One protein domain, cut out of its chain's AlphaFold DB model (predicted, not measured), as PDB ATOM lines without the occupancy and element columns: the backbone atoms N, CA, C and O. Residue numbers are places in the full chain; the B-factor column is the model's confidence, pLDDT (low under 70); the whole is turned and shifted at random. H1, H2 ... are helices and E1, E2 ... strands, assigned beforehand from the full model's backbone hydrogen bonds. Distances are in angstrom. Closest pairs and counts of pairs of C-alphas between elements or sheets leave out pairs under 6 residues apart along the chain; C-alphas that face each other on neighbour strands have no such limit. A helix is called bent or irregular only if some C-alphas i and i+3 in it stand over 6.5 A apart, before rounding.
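AT A GLANCE: This is residues 104 to 181 of the 184 residues of an uncharacterized protein of Rhodnius prolixus (UniProt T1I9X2). The model shows two parts set side by side: H1 packs beside strand E1 of the two-stranded hairpin E1 and E2, and across from them H2 and H3 make a right-angled corner. H2 lies near the middle, a long loop of residues 135 to 149 leads to it from E2, and the short H4 lies farthest out, touching no helix. The printed part has 78 residues with four named helices and two named strands, in the order H1, E1, E2, H2, H3, H4; the sheet, E1 - E2, is antiparallel and the class is mixed, helices and strands. The whole is compact, with a radius of gyration of the C-alphas of 13.3 A and spans of 35 by 29 by 21 A.

IN THESE COORDINATES: Find C-alpha 105 at (233.857, 140.017, 164.866); from there H1 runs through residues 105 to 116, 16.5 A long. E1 follows at residues 121 to 126, 16.5 A long, and E2 at residues 129 to 134, 16.3 A long. Look next at C-alpha 150, at (224.154, 126.809, 178.817), where H2 begins; it holds residues 150 to 156, 9.4 A, and is neither bent nor irregular, but only just: C-alphas 153 and 156 are 6.4 A apart. H3, residues 158 to 167, measures 14.7 A and is irregular, with C-alphas 159 and 162 7.6 A apart. H4, residues 176 to 179, spans 5.0 A and ends at C-alpha 179, at (222.939, 112.010, 176.015).

HOW THE PARTS SIT: Start at H1 and E1, where 7 pairs of C-alphas are within 8 A; the closest are those of Gln 113 and Phe 124, at 6.2 A. H1 is apart from E2. E1 and E2 form a hairpin, antiparallel at 163 degrees between their directions; look for N 124 and O 131 at 2.8 A and N 129 and O 126 at 3.0 A, both within hydrogen-bond range. Between E1 and H2 the closest C-alphas are those of Phe 122 and Leu 150, 7.6 A apart. H1 and H2 are only just apart, the closest C-alphas at 8.4 A. H2 and H3 touch only at the corner, with the C-alphas of Leu 155 and Arg 164 closest at 7.2 A, and stand about perpendicular at 88 degrees, though the line of H3 is a rough one. H4 is apart from H1, H2 and H3. In H1 and H2 every O i to N i+4 pair is within hydrogen-bond range, in H3 4 of 6 are, and H4 is too short for such a pair.

THE WHOLE: The two C-alphas farthest apart, those of Gly 128 and Glu 178, are 37.5 A from each other. The printed part, residues 104 to 181, has no cut. The link from E2 to H2 is long, with 15 residues; that from H3 to H4 is short, with 8. The mean pLDDT of the printed part is 81.4, and you will find values under 70 at residues 135 to 136 and 173 to 181; the mean for H4 is 45.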
ATOM      1  N   SER A 104     231.505 138.432 160.884       91.75
ATOM      2  CA  SER A 104     231.672 139.617 161.731       91.75
ATOM      3  C   SER A 104     232.348 139.268 163.061       91.75
ATOM      4  O   SER A 104     232.024 138.235 163.659       91.75
ATOM      5  N   LEU A 105     233.179 140.175 163.576       89.62
ATOM      6  CA  LEU A 105     233.857 140.017 164.866       89.62
ATOM      7  C   LEU A 105     232.881 139.695 166.007       89.62
ATOM      8  O   LEU A 105     233.193 138.875 166.864       89.62
ATOM      9  N   SER A 106     231.680 140.279 165.991       88.75
ATOM     10  CA  SER A 106     230.638 140.014 166.988       88.75
ATOM     11  C   SER A 106     230.234 138.538 167.032       88.75
ATOM     12  O   SER A 106     230.192 137.955 168.107       88.75
ATOM     13  N   LYS A 107     229.998 137.907 165.874       89.38
ATOM     14  CA  LYS A 107     229.662 136.474 165.788       89.38
ATOM     15  C   LYS A 107     230.820 135.598 166.265       89.38
ATOM     16  O   LYS A 107     230.612 134.702 167.076       89.38
ATOM     17  N   ARG A 108     232.044 135.901 165.824       91.56
ATOM     18  CA  ARG A 108     233.250 135.168 166.239       91.56
ATOM     19  C   ARG A 108     233.475 135.246 167.746       91.56
ATOM     20  O   ARG A 108     233.763 134.236 168.372       91.56
ATOM     21  N   ARG A 109     233.258 136.425 168.334       90.75
ATOM     22  CA  ARG A 109     233.339 136.648 169.780       90.75
ATOM     23  C   ARG A 109     232.298 135.832 170.541       90.75
ATOM     24  O   ARG A 109     232.622 135.280 171.586       90.75
ATOM     25  N   ILE A 110     231.062 135.744 170.048       89.62
ATOM     26  CA  ILE A 110     230.036 134.885 170.662       89.62
ATOM     27  C   ILE A 110     230.504 133.425 170.647       89.62
ATOM     28  O   ILE A 110     230.482 132.786 171.690       89.62
ATOM     29  N   LEU A 111     231.011 132.928 169.514       89.19
ATOM     30  CA  LEU A 111     231.532 131.560 169.417       89.19
ATOM     31  C   LEU A 111     232.698 131.304 170.383       89.19
ATOM     32  O   LEU A 111     232.680 130.295 171.080       89.19
ATOM     33  N   SER A 112     233.667 132.224 170.485       90.12
ATOM     34  CA  SER A 112     234.751 132.121 171.475       90.12
ATOM     35  C   SER A 112     234.209 132.006 172.897       90.12
ATOM     36  O   SER A 112     234.619 131.116 173.632       90.12
ATOM     37  N   GLN A 113     233.274 132.888 173.272       90.06
ATOM     38  CA  GLN A 113     232.704 132.939 174.623       90.06
ATOM     39  C   GLN A 113     231.925 131.668 174.971       90.06
ATOM     40  O   GLN A 113     232.059 131.165 176.081       90.06
ATOM     41  N   LEU A 114     231.165 131.123 174.017       87.19
ATOM     42  CA  LEU A 114     230.451 129.857 174.184       87.19
ATOM     43  C   LEU A 114     231.403 128.661 174.295       87.19
ATOM     44  O   LEU A 114     231.123 127.732 175.037       87.19
ATOM     45  N   ARG A 115     232.542 128.661 173.591       86.69
ATOM     46  CA  ARG A 115     233.512 127.554 173.692       86.69
ATOM     47  C   ARG A 115     234.242 127.524 175.030       86.69
ATOM     48  O   ARG A 115     234.563 126.445 175.513       86.69
ATOM     49  N   ILE A 116     234.517 128.689 175.615       87.31
ATOM     50  CA  ILE A 116     235.234 128.789 176.895       87.31
ATOM     51  C   ILE A 116     234.298 128.814 178.106       87.31
ATOM     52  O   ILE A 116     234.789 128.784 179.231       87.31
ATOM     53  N   SER A 117     232.979 128.870 177.911       86.69
ATOM     54  CA  SER A 117     232.004 129.013 178.996       86.69
ATOM     55  C   SER A 117     232.113 127.895 180.028       86.69
ATOM     56  O   SER A 117     232.223 126.727 179.664       86.69
ATOM     57  N   ASN A 118     232.030 128.250 181.305       82.62
ATOM     58  CA  ASN A 118     231.950 127.287 182.396       82.62
ATOM     59  C   ASN A 118     230.504 126.793 182.569       82.62
ATOM     60  O   ASN A 118     229.558 127.566 182.408       82.62
ATOM     61  N   GLU A 119     230.362 125.524 182.944       74.12
ATOM     62  CA  GLU A 119     229.109 124.885 183.350       74.12
ATOM     63  C   GLU A 119     228.407 125.642 184.478       74.12
ATOM     64  O   GLU A 119     227.188 125.726 184.455       74.12
ATOM     65  N   ASN A 120     229.163 126.238 185.411       75.38
ATOM     66  CA  ASN A 120     228.599 126.855 186.618       75.38
ATOM     67  C   ASN A 120     228.205 128.333 186.454       75.38
ATOM     68  O   ASN A 120     227.331 128.857 187.151       75.38
ATOM     69  N   ARG A 121     228.875 129.048 185.554       79.00
ATOM     70  CA  ARG A 121     228.637 130.474 185.318       79.00
ATOM     71  C   ARG A 121     229.217 130.861 183.980       79.00
ATOM     72  O   ARG A 121     230.435 130.769 183.793       79.00
ATOM     73  N   PHE A 122     228.389 131.401 183.097       82.50
ATOM     74  CA  PHE A 122     228.878 131.923 181.831       82.50
ATOM     75  C   PHE A 122     228.473 133.375 181.620       82.50
ATOM     76  O   PHE A 122     227.430 133.848 182.068       82.50
ATOM     77  N   LYS A 123     229.372 134.101 180.958       85.75
ATOM     78  CA  LYS A 123     229.226 135.514 180.636       85.75
ATOM     79  C   LYS A 123     229.333 135.668 179.131       85.75
ATOM     80  O   LYS A 123     230.262 135.130 178.531       85.75
ATOM     81  N   PHE A 124     228.415 136.411 178.527       86.06
ATOM     82  CA  PHE A 124     228.490 136.740 177.113       86.06
ATOM     83  C   PHE A 124     228.331 138.241 176.891       86.06
ATOM     84  O   PHE A 124     227.410 138.885 177.378       86.06
ATOM     85  N   PHE A 125     229.260 138.809 176.136       88.69
ATOM     86  CA  PHE A 125     229.242 140.189 175.697       88.69
ATOM     87  C   PHE A 125     228.635 140.274 174.301       88.69
ATOM     88  O   PHE A 125     229.166 139.694 173.343       88.69
ATOM     89  N   PHE A 126     227.558 141.040 174.169       87.94
ATOM     90  CA  PHE A 126     226.871 141.256 172.906       87.94
ATOM     91  C   PHE A 126     226.372 142.698 172.796       87.94
ATOM     92  O   PHE A 126     225.687 143.200 173.679       87.94
ATOM     93  N   LYS A 127     226.725 143.370 171.688       87.12
ATOM     94  CA  LYS A 127     226.312 144.754 171.371       87.12
ATOM     95  C   LYS A 127     226.509 145.764 172.520       87.12
ATOM     96  O   LYS A 127     225.644 146.594 172.759       87.12
ATOM     97  N   GLY A 128     227.639 145.701 173.225       87.12
ATOM     98  CA  GLY A 128     227.938 146.632 174.322       87.12
ATOM     99  C   GLY A 128     227.470 146.160 175.698       87.12
ATOM    100  O   GLY A 128     227.946 146.682 176.698       87.12
ATOM    101  N   ASN A 129     226.610 145.143 175.758       89.50
ATOM    102  CA  ASN A 129     226.046 144.643 177.004       89.50
ATOM    103  C   ASN A 129     226.724 143.344 177.434       89.50
ATOM    104  O   ASN A 129     226.986 142.461 176.609       89.50
ATOM    105  N   LEU A 130     226.989 143.233 178.734       89.12
ATOM    106  CA  LEU A 130     227.445 142.009 179.376       89.12
ATOM    107  C   LEU A 130     226.242 141.294 179.984       89.12
ATOM    108  O   LEU A 130     225.592 141.816 180.884       89.12
ATOM    109  N   TYR A 131     225.992 140.080 179.526       86.25
ATOM    110  CA  TYR A 131     224.969 139.202 180.065       86.25
ATOM    111  C   TYR A 131     225.651 138.110 180.880       86.25
ATOM    112  O   TYR A 131     226.635 137.520 180.430       86.25
ATOM    113  N   THR A 132     225.151 137.856 182.083       84.69
ATOM    114  CA  THR A 132     225.671 136.821 182.980       84.69
ATOM    115  C   THR A 132     224.536 135.870 183.306       84.69
ATOM    116  O   THR A 132     223.462 136.334 183.675       84.69
ATOM    117  N   LEU A 133     224.781 134.569 183.171       79.31
ATOM    118  CA  LEU A 133     223.884 133.537 183.679       79.31
ATOM    119  C   LEU A 133     224.612 132.761 184.767       79.31
ATOM    120  O   LEU A 133     225.752 132.312 184.581       79.31
ATOM    121  N   GLU A 134     223.951 132.649 185.910       76.12
ATOM    122  CA  GLU A 134     224.432 131.921 187.073       76.12
ATOM    123  C   GLU A 134     223.622 130.639 187.187       76.12
ATOM    124  O   GLU A 134     222.408 130.657 187.346       76.12
ATOM    125  N   THR A 135     224.299 129.504 187.050       69.44
ATOM    126  CA  THR A 135     223.609 128.219 186.864       69.44
ATOM    127  C   THR A 135     223.095 127.597 188.158       69.44
ATOM    128  O   THR A 135     222.511 126.522 188.122       69.44
ATOM    129  N   GLY A 136     223.299 128.260 189.300       69.94
ATOM    130  CA  GLY A 136     222.709 127.855 190.576       69.94
ATOM    131  C   GLY A 136     221.226 128.213 190.699       69.94
ATOM    132  O   GLY A 136     220.556 127.709 191.594       69.94
ATOM    133  N   GLU A 137     220.712 129.064 189.811       80.31
ATOM    134  CA  GLU A 137     219.318 129.497 189.822       80.31
ATOM    135  C   GLU A 137     218.495 128.718 188.796       80.31
ATOM    136  O   GLU A 137     218.979 128.335 187.727       80.31
ATOM    137  N   ASN A 138     217.224 128.484 189.117       88.06
ATOM    138  CA  ASN A 138     216.300 127.878 188.172       88.06
ATOM    139  C   ASN A 138     215.991 128.849 187.034       88.06
ATOM    140  O   ASN A 138     215.875 130.059 187.234       88.06
ATOM    141  N   CYS A 139     215.791 128.295 185.843       87.00
ATOM    142  CA  CYS A 139     215.300 129.040 184.695       87.00
ATOM    143  C   CYS A 139     213.996 129.764 185.052       87.00
ATOM    144  O   CYS A 139     212.983 129.130 185.341       87.00
ATOM    145  N   THR A 140     214.012 131.096 185.008       87.62
ATOM    146  CA  THR A 140     212.871 131.944 185.400       87.62
ATOM    147  C   THR A 140     211.822 132.091 184.304       87.62
ATOM    148  O   THR A 140     210.721 132.578 184.551       87.62
ATOM    149  N   ILE A 141     212.156 131.680 183.083       89.06
ATOM    150  CA  ILE A 141     211.303 131.848 181.902       89.06
ATOM    151  C   ILE A 141     210.593 130.558 181.491       89.06
ATOM    152  O   ILE A 141     209.669 130.610 180.683       89.06
ATOM    153  N   CYS A 142     211.007 129.400 182.010       88.19
ATOM    154  CA  CYS A 142     210.338 128.133 181.746       88.19
ATOM    155  C   CYS A 142     209.861 127.469 183.039       88.19
ATOM    156  O   CYS A 142     210.420 127.667 184.108       88.19
ATOM    157  N   ASN A 143     208.855 126.603 182.921       89.19
ATOM    158  CA  ASN A 143     208.236 125.948 184.076       89.19
ATOM    159  C   ASN A 143     208.878 124.597 184.430       89.19
ATOM    160  O   ASN A 143     208.276 123.801 185.142       89.19
ATOM    161  N   LEU A 144     210.080 124.301 183.918       87.06
ATOM    162  CA  LEU A 144     210.733 123.006 184.144       87.06
ATOM    163  C   LEU A 144     211.484 122.917 185.476       87.06
ATOM    164  O   LEU A 144     211.957 121.833 185.802       87.06
ATOM    165  N   GLN A 145     211.636 124.030 186.208       86.69
ATOM    166  CA  GLN A 145     212.404 124.091 187.463       86.69
ATOM    167  C   GLN A 145     213.816 123.487 187.325       86.69
ATOM    168  O   GLN A 145     214.341 122.869 188.246       86.69
ATOM    169  N   LYS A 146     214.419 123.631 186.137       85.69
ATOM    170  CA  LYS A 146     215.782 123.177 185.853       85.69
ATOM    171  C   LYS A 146     216.774 124.331 186.031       85.69
ATOM    172  O   LYS A 146     216.399 125.470 185.735       85.69
ATOM    173  N   PRO A 147     218.030 124.039 186.412       86.44
ATOM    174  CA  PRO A 147     219.096 125.032 186.472       86.44
ATOM    175  C   PRO A 147     219.269 125.790 185.147       86.44
ATOM    176  O   PRO A 147     219.302 125.181 184.072       86.44
ATOM    177  N   GLU A 148     219.400 127.114 185.218       84.62
ATOM    178  CA  GLU A 148     219.658 127.994 184.074       84.62
ATOM    179  C   GLU A 148     221.131 127.895 183.657       84.62
ATOM    180  O   GLU A 148     221.963 128.744 183.970       84.62
ATOM    181  N   ASN A 149     221.474 126.816 182.954       83.38
ATOM    182  CA  ASN A 149     222.805 126.601 182.393       83.38
ATOM    183  C   ASN A 149     222.816 126.651 180.863       83.38
ATOM    184  O   ASN A 149     221.774 126.683 180.209       83.38
ATOM    185  N   LEU A 150     224.015 126.662 180.268       81.88
ATOM    186  CA  LEU A 150     224.154 126.809 178.817       81.88
ATOM    187  C   LEU A 150     223.462 125.673 178.045       81.88
ATOM    188  O   LEU A 150     222.883 125.920 176.987       81.88
ATOM    189  N   ILE A 151     223.480 124.452 178.586       84.12
ATOM    190  CA  ILE A 151     222.790 123.291 178.008       84.12
ATOM    191  C   ILE A 151     221.275 123.514 178.061       84.12
ATOM    192  O   ILE A 151     220.582 123.314 177.063       84.12
ATOM    193  N   HIS A 152     220.750 123.987 179.193       86.06
ATOM    194  CA  HIS A 152     219.341 124.320 179.327       86.06
ATOM    195  C   HIS A 152     218.933 125.397 178.321       86.06
ATOM    196  O   HIS A 152     218.028 125.167 177.522       86.06
ATOM    197  N   PHE A 153     219.648 126.519 178.290       85.00
ATOM    198  CA  PHE A 153     219.407 127.625 177.368       85.00
ATOM    199  C   PHE A 153     219.447 127.182 175.891       85.00
ATOM    200  O   PHE A 153     218.507 127.445 175.135       85.00
ATOM    201  N   LEU A 154     220.509 126.477 175.475       85.06
ATOM    202  CA  LEU A 154     220.744 126.136 174.068       85.06
ATOM    203  C   LEU A 154     219.981 124.916 173.571       85.06
ATOM    204  O   LEU A 154     219.695 124.887 172.376       85.06
ATOM    205  N   LEU A 155     219.687 123.925 174.423       85.62
ATOM    206  CA  LEU A 155     219.195 122.606 173.996       85.62
ATOM    207  C   LEU A 155     217.849 122.213 174.623       85.62
ATOM    208  O   LEU A 155     217.017 121.635 173.927       85.62
ATOM    209  N   ASN A 156     217.566 122.590 175.876       87.00
ATOM    210  CA  ASN A 156     216.419 122.016 176.604       87.00
ATOM    211  C   ASN A 156     215.235 122.976 176.795       87.00
ATOM    212  O   ASN A 156     214.083 122.557 176.700       87.00
ATOM    213  N   CYS A 157     215.475 124.267 177.027       88.75
ATOM    214  CA  CYS A 157     214.463 125.234 177.461       88.75
ATOM    215  C   CYS A 157     213.298 125.345 176.454       88.75
ATOM    216  O   CYS A 157     213.523 125.759 175.312       88.75
ATOM    217  N   PRO A 158     212.049 125.003 176.810       90.31
ATOM    218  CA  PRO A 158     210.933 124.962 175.861       90.31
ATOM    219  C   PRO A 158     210.648 126.300 175.171       90.31
ATOM    220  O   PRO A 158     210.272 126.312 173.997       90.31
ATOM    221  N   ILE A 159     210.902 127.418 175.861       92.38
ATOM    222  CA  ILE A 159     210.718 128.781 175.338       92.38
ATOM    223  C   ILE A 159     211.520 129.006 174.054       92.38
ATOM    224  O   ILE A 159     211.038 129.629 173.109       92.38
ATOM    225  N   TYR A 160     212.720 128.432 173.969       89.06
ATOM    226  CA  TYR A 160     213.593 128.577 172.806       89.06
ATOM    227  C   TYR A 160     213.421 127.466 171.764       89.06
ATOM    228  O   TYR A 160     214.183 127.416 170.799       89.06
ATOM    229  N   SER A 161     212.422 126.587 171.910       89.25
ATOM    230  CA  SER A 161     212.210 125.445 171.009       89.25
ATOM    231  C   SER A 161     212.058 125.859 169.541       89.25
ATOM    232  O   SER A 161     212.713 125.276 168.679       89.25
ATOM    233  N   SER A 162     211.282 126.904 169.245       89.75
ATOM    234  CA  SER A 162     211.125 127.436 167.882       89.75
ATOM    235  C   SER A 162     212.449 127.942 167.302       89.75
ATOM    236  O   SER A 162     212.770 127.675 166.143       89.75
ATOM    237  N   CYS A 163     213.260 128.625 168.116       89.00
ATOM    238  CA  CYS A 163     214.586 129.089 167.714       89.00
ATOM    239  C   CYS A 163     215.540 127.915 167.458       89.00
ATOM    240  O   CYS A 163     216.223 127.904 166.434       89.00
ATOM    241  N   ARG A 164     215.558 126.902 168.336       90.69
ATOM    242  CA  ARG A 164     216.361 125.685 168.139       90.69
ATOM    243  C   ARG A 164     215.970 124.954 166.863       90.69
ATOM    244  O   ARG A 164     216.847 124.646 166.062       90.69
ATOM    245  N   LYS A 165     214.665 124.766 166.640       88.50
ATOM    246  CA  LYS A 165     214.125 124.145 165.422       88.50
ATOM    247  C   LYS A 165     214.602 124.857 164.162       88.50
ATOM    248  O   LYS A 165     215.015 124.217 163.202       88.50
ATOM    249  N   LYS A 166     214.603 126.192 164.185       91.06
ATOM    250  CA  LYS A 166     215.017 127.012 163.043       91.06
ATOM    251  C   LYS A 166     216.528 127.000 162.793       91.06
ATOM    252  O   LYS A 166     216.946 126.985 161.637       91.06
ATOM    253  N   TYR A 167     217.348 127.072 163.843       87.69
ATOM    254  CA  TYR A 167     218.781 127.361 163.697       87.69
ATOM    255  C   TYR A 167     219.716 126.194 164.025       87.69
ATOM    256  O   TYR A 167     220.799 126.136 163.446       87.69
ATOM    257  N   LEU A 168     219.325 125.283 164.921       85.88
ATOM    258  CA  LEU A 168     220.194 124.228 165.452       85.88
ATOM    259  C   LEU A 168     219.833 122.822 164.970       85.88
ATOM    260  O   LEU A 168     220.731 121.998 164.866       85.88
ATOM    261  N   THR A 169     218.574 122.537 164.626       83.81
ATOM    262  CA  THR A 169     218.136 121.166 164.277       83.81
ATOM    263  C   THR A 169     218.910 120.532 163.123       83.81
ATOM    264  O   THR A 169     219.104 119.328 163.120       83.81
ATOM    265  N   LYS A 170     219.423 121.319 162.173       84.75
ATOM    266  CA  LYS A 170     220.280 120.804 161.088       84.75
ATOM    267  C   LYS A 170     221.711 120.434 161.514       84.75
ATOM    268  O   LYS A 170     222.463 119.924 160.696       84.75
ATOM    269  N   TYR A 171     222.107 120.775 162.739       81.00
ATOM    270  CA  TYR A 171     223.461 120.596 163.276       81.00
ATOM    271  C   TYR A 171     223.506 119.694 164.512       81.00
ATOM    272  O   TYR A 171     224.583 119.252 164.898       81.00
ATOM    273  N   ILE A 172     222.361 119.462 165.153       76.44
ATOM    274  CA  ILE A 172     222.218 118.531 166.270       76.44
ATOM    275  C   ILE A 172     221.898 117.173 165.652       76.44
ATOM    276  O   ILE A 172     220.797 116.968 165.145       76.44
ATOM    277  N   ASP A 173     222.885 116.281 165.644       60.59
ATOM    278  CA  ASP A 173     222.677 114.895 165.236       60.59
ATOM    279  C   ASP A 173     221.829 114.166 166.294       60.59
ATOM    280  O   ASP A 173     221.911 114.483 167.486       60.59
ATOM    281  N   ARG A 174     221.000 113.201 165.873       51.12
ATOM    282  CA  ARG A 174     219.997 112.529 166.735       51.12
ATOM    283  C   ARG A 174     220.591 111.826 167.969       51.12
ATOM    284  O   ARG A 174     219.854 111.504 168.891       51.12
ATOM    285  N   SER A 175     221.907 111.627 168.023       47.38
ATOM    286  CA  SER A 175     222.618 111.025 169.160       47.38
ATOM    287  C   SER A 175     222.670 111.906 170.420       47.38
ATOM    288  O   SER A 175     222.958 111.407 171.505       47.38
ATOM    289  N   LEU A 176     222.367 113.208 170.328       48.53
ATOM    290  CA  LEU A 176     222.280 114.086 171.507       48.53
ATOM    291  C   LEU A 176     220.979 113.908 172.304       48.53
ATOM    292  O   LEU A 176     220.965 114.215 173.498       48.53
ATOM    293  N   ASP A 177     219.923 113.372 171.684       46.78
ATOM    294  CA  ASP A 177     218.682 113.026 172.388       46.78
ATOM    295  C   ASP A 177     218.915 111.872 173.390       46.78
ATOM    296  O   ASP A 177     218.257 111.811 174.427       46.78
ATOM    297  N   GLU A 178     219.919 111.017 173.150       42.44
ATOM    298  CA  GLU A 178     220.321 109.929 174.057       42.44
ATOM    299  C   GLU A 178     221.219 110.416 175.211       42.44
ATOM    300  O   GLU A 178     221.084 109.958 176.346       42.44
ATOM    301  N   LEU A 179     222.083 111.411 174.975       43.91
ATOM    302  CA  LEU A 179     222.939 112.010 176.015       43.91
ATOM    303  C   LEU A 179     222.145 112.833 177.041       43.91
ATOM    304  O   LEU A 179     222.519 112.888 178.210       43.91
ATOM    305  N   GLY A 180     221.021 113.434 176.636       43.09
ATOM    306  CA  GLY A 180     220.088 114.085 177.561       43.09
ATOM    307  C   GLY A 180     219.361 113.109 178.498       43.09
ATOM    308  O   GLY A 180     218.865 113.538 179.540       43.09
ATOM    309  N   ALA A 181     219.318 111.819 178.147       38.03
ATOM    310  CA  ALA A 181     218.690 110.758 178.933       38.03
ATOM    311  C   ALA A 181     219.670 110.013 179.861       38.03
ATOM    312  O   ALA A 181     219.220 109.346 180.784       38.03
TER     313      ALA A 181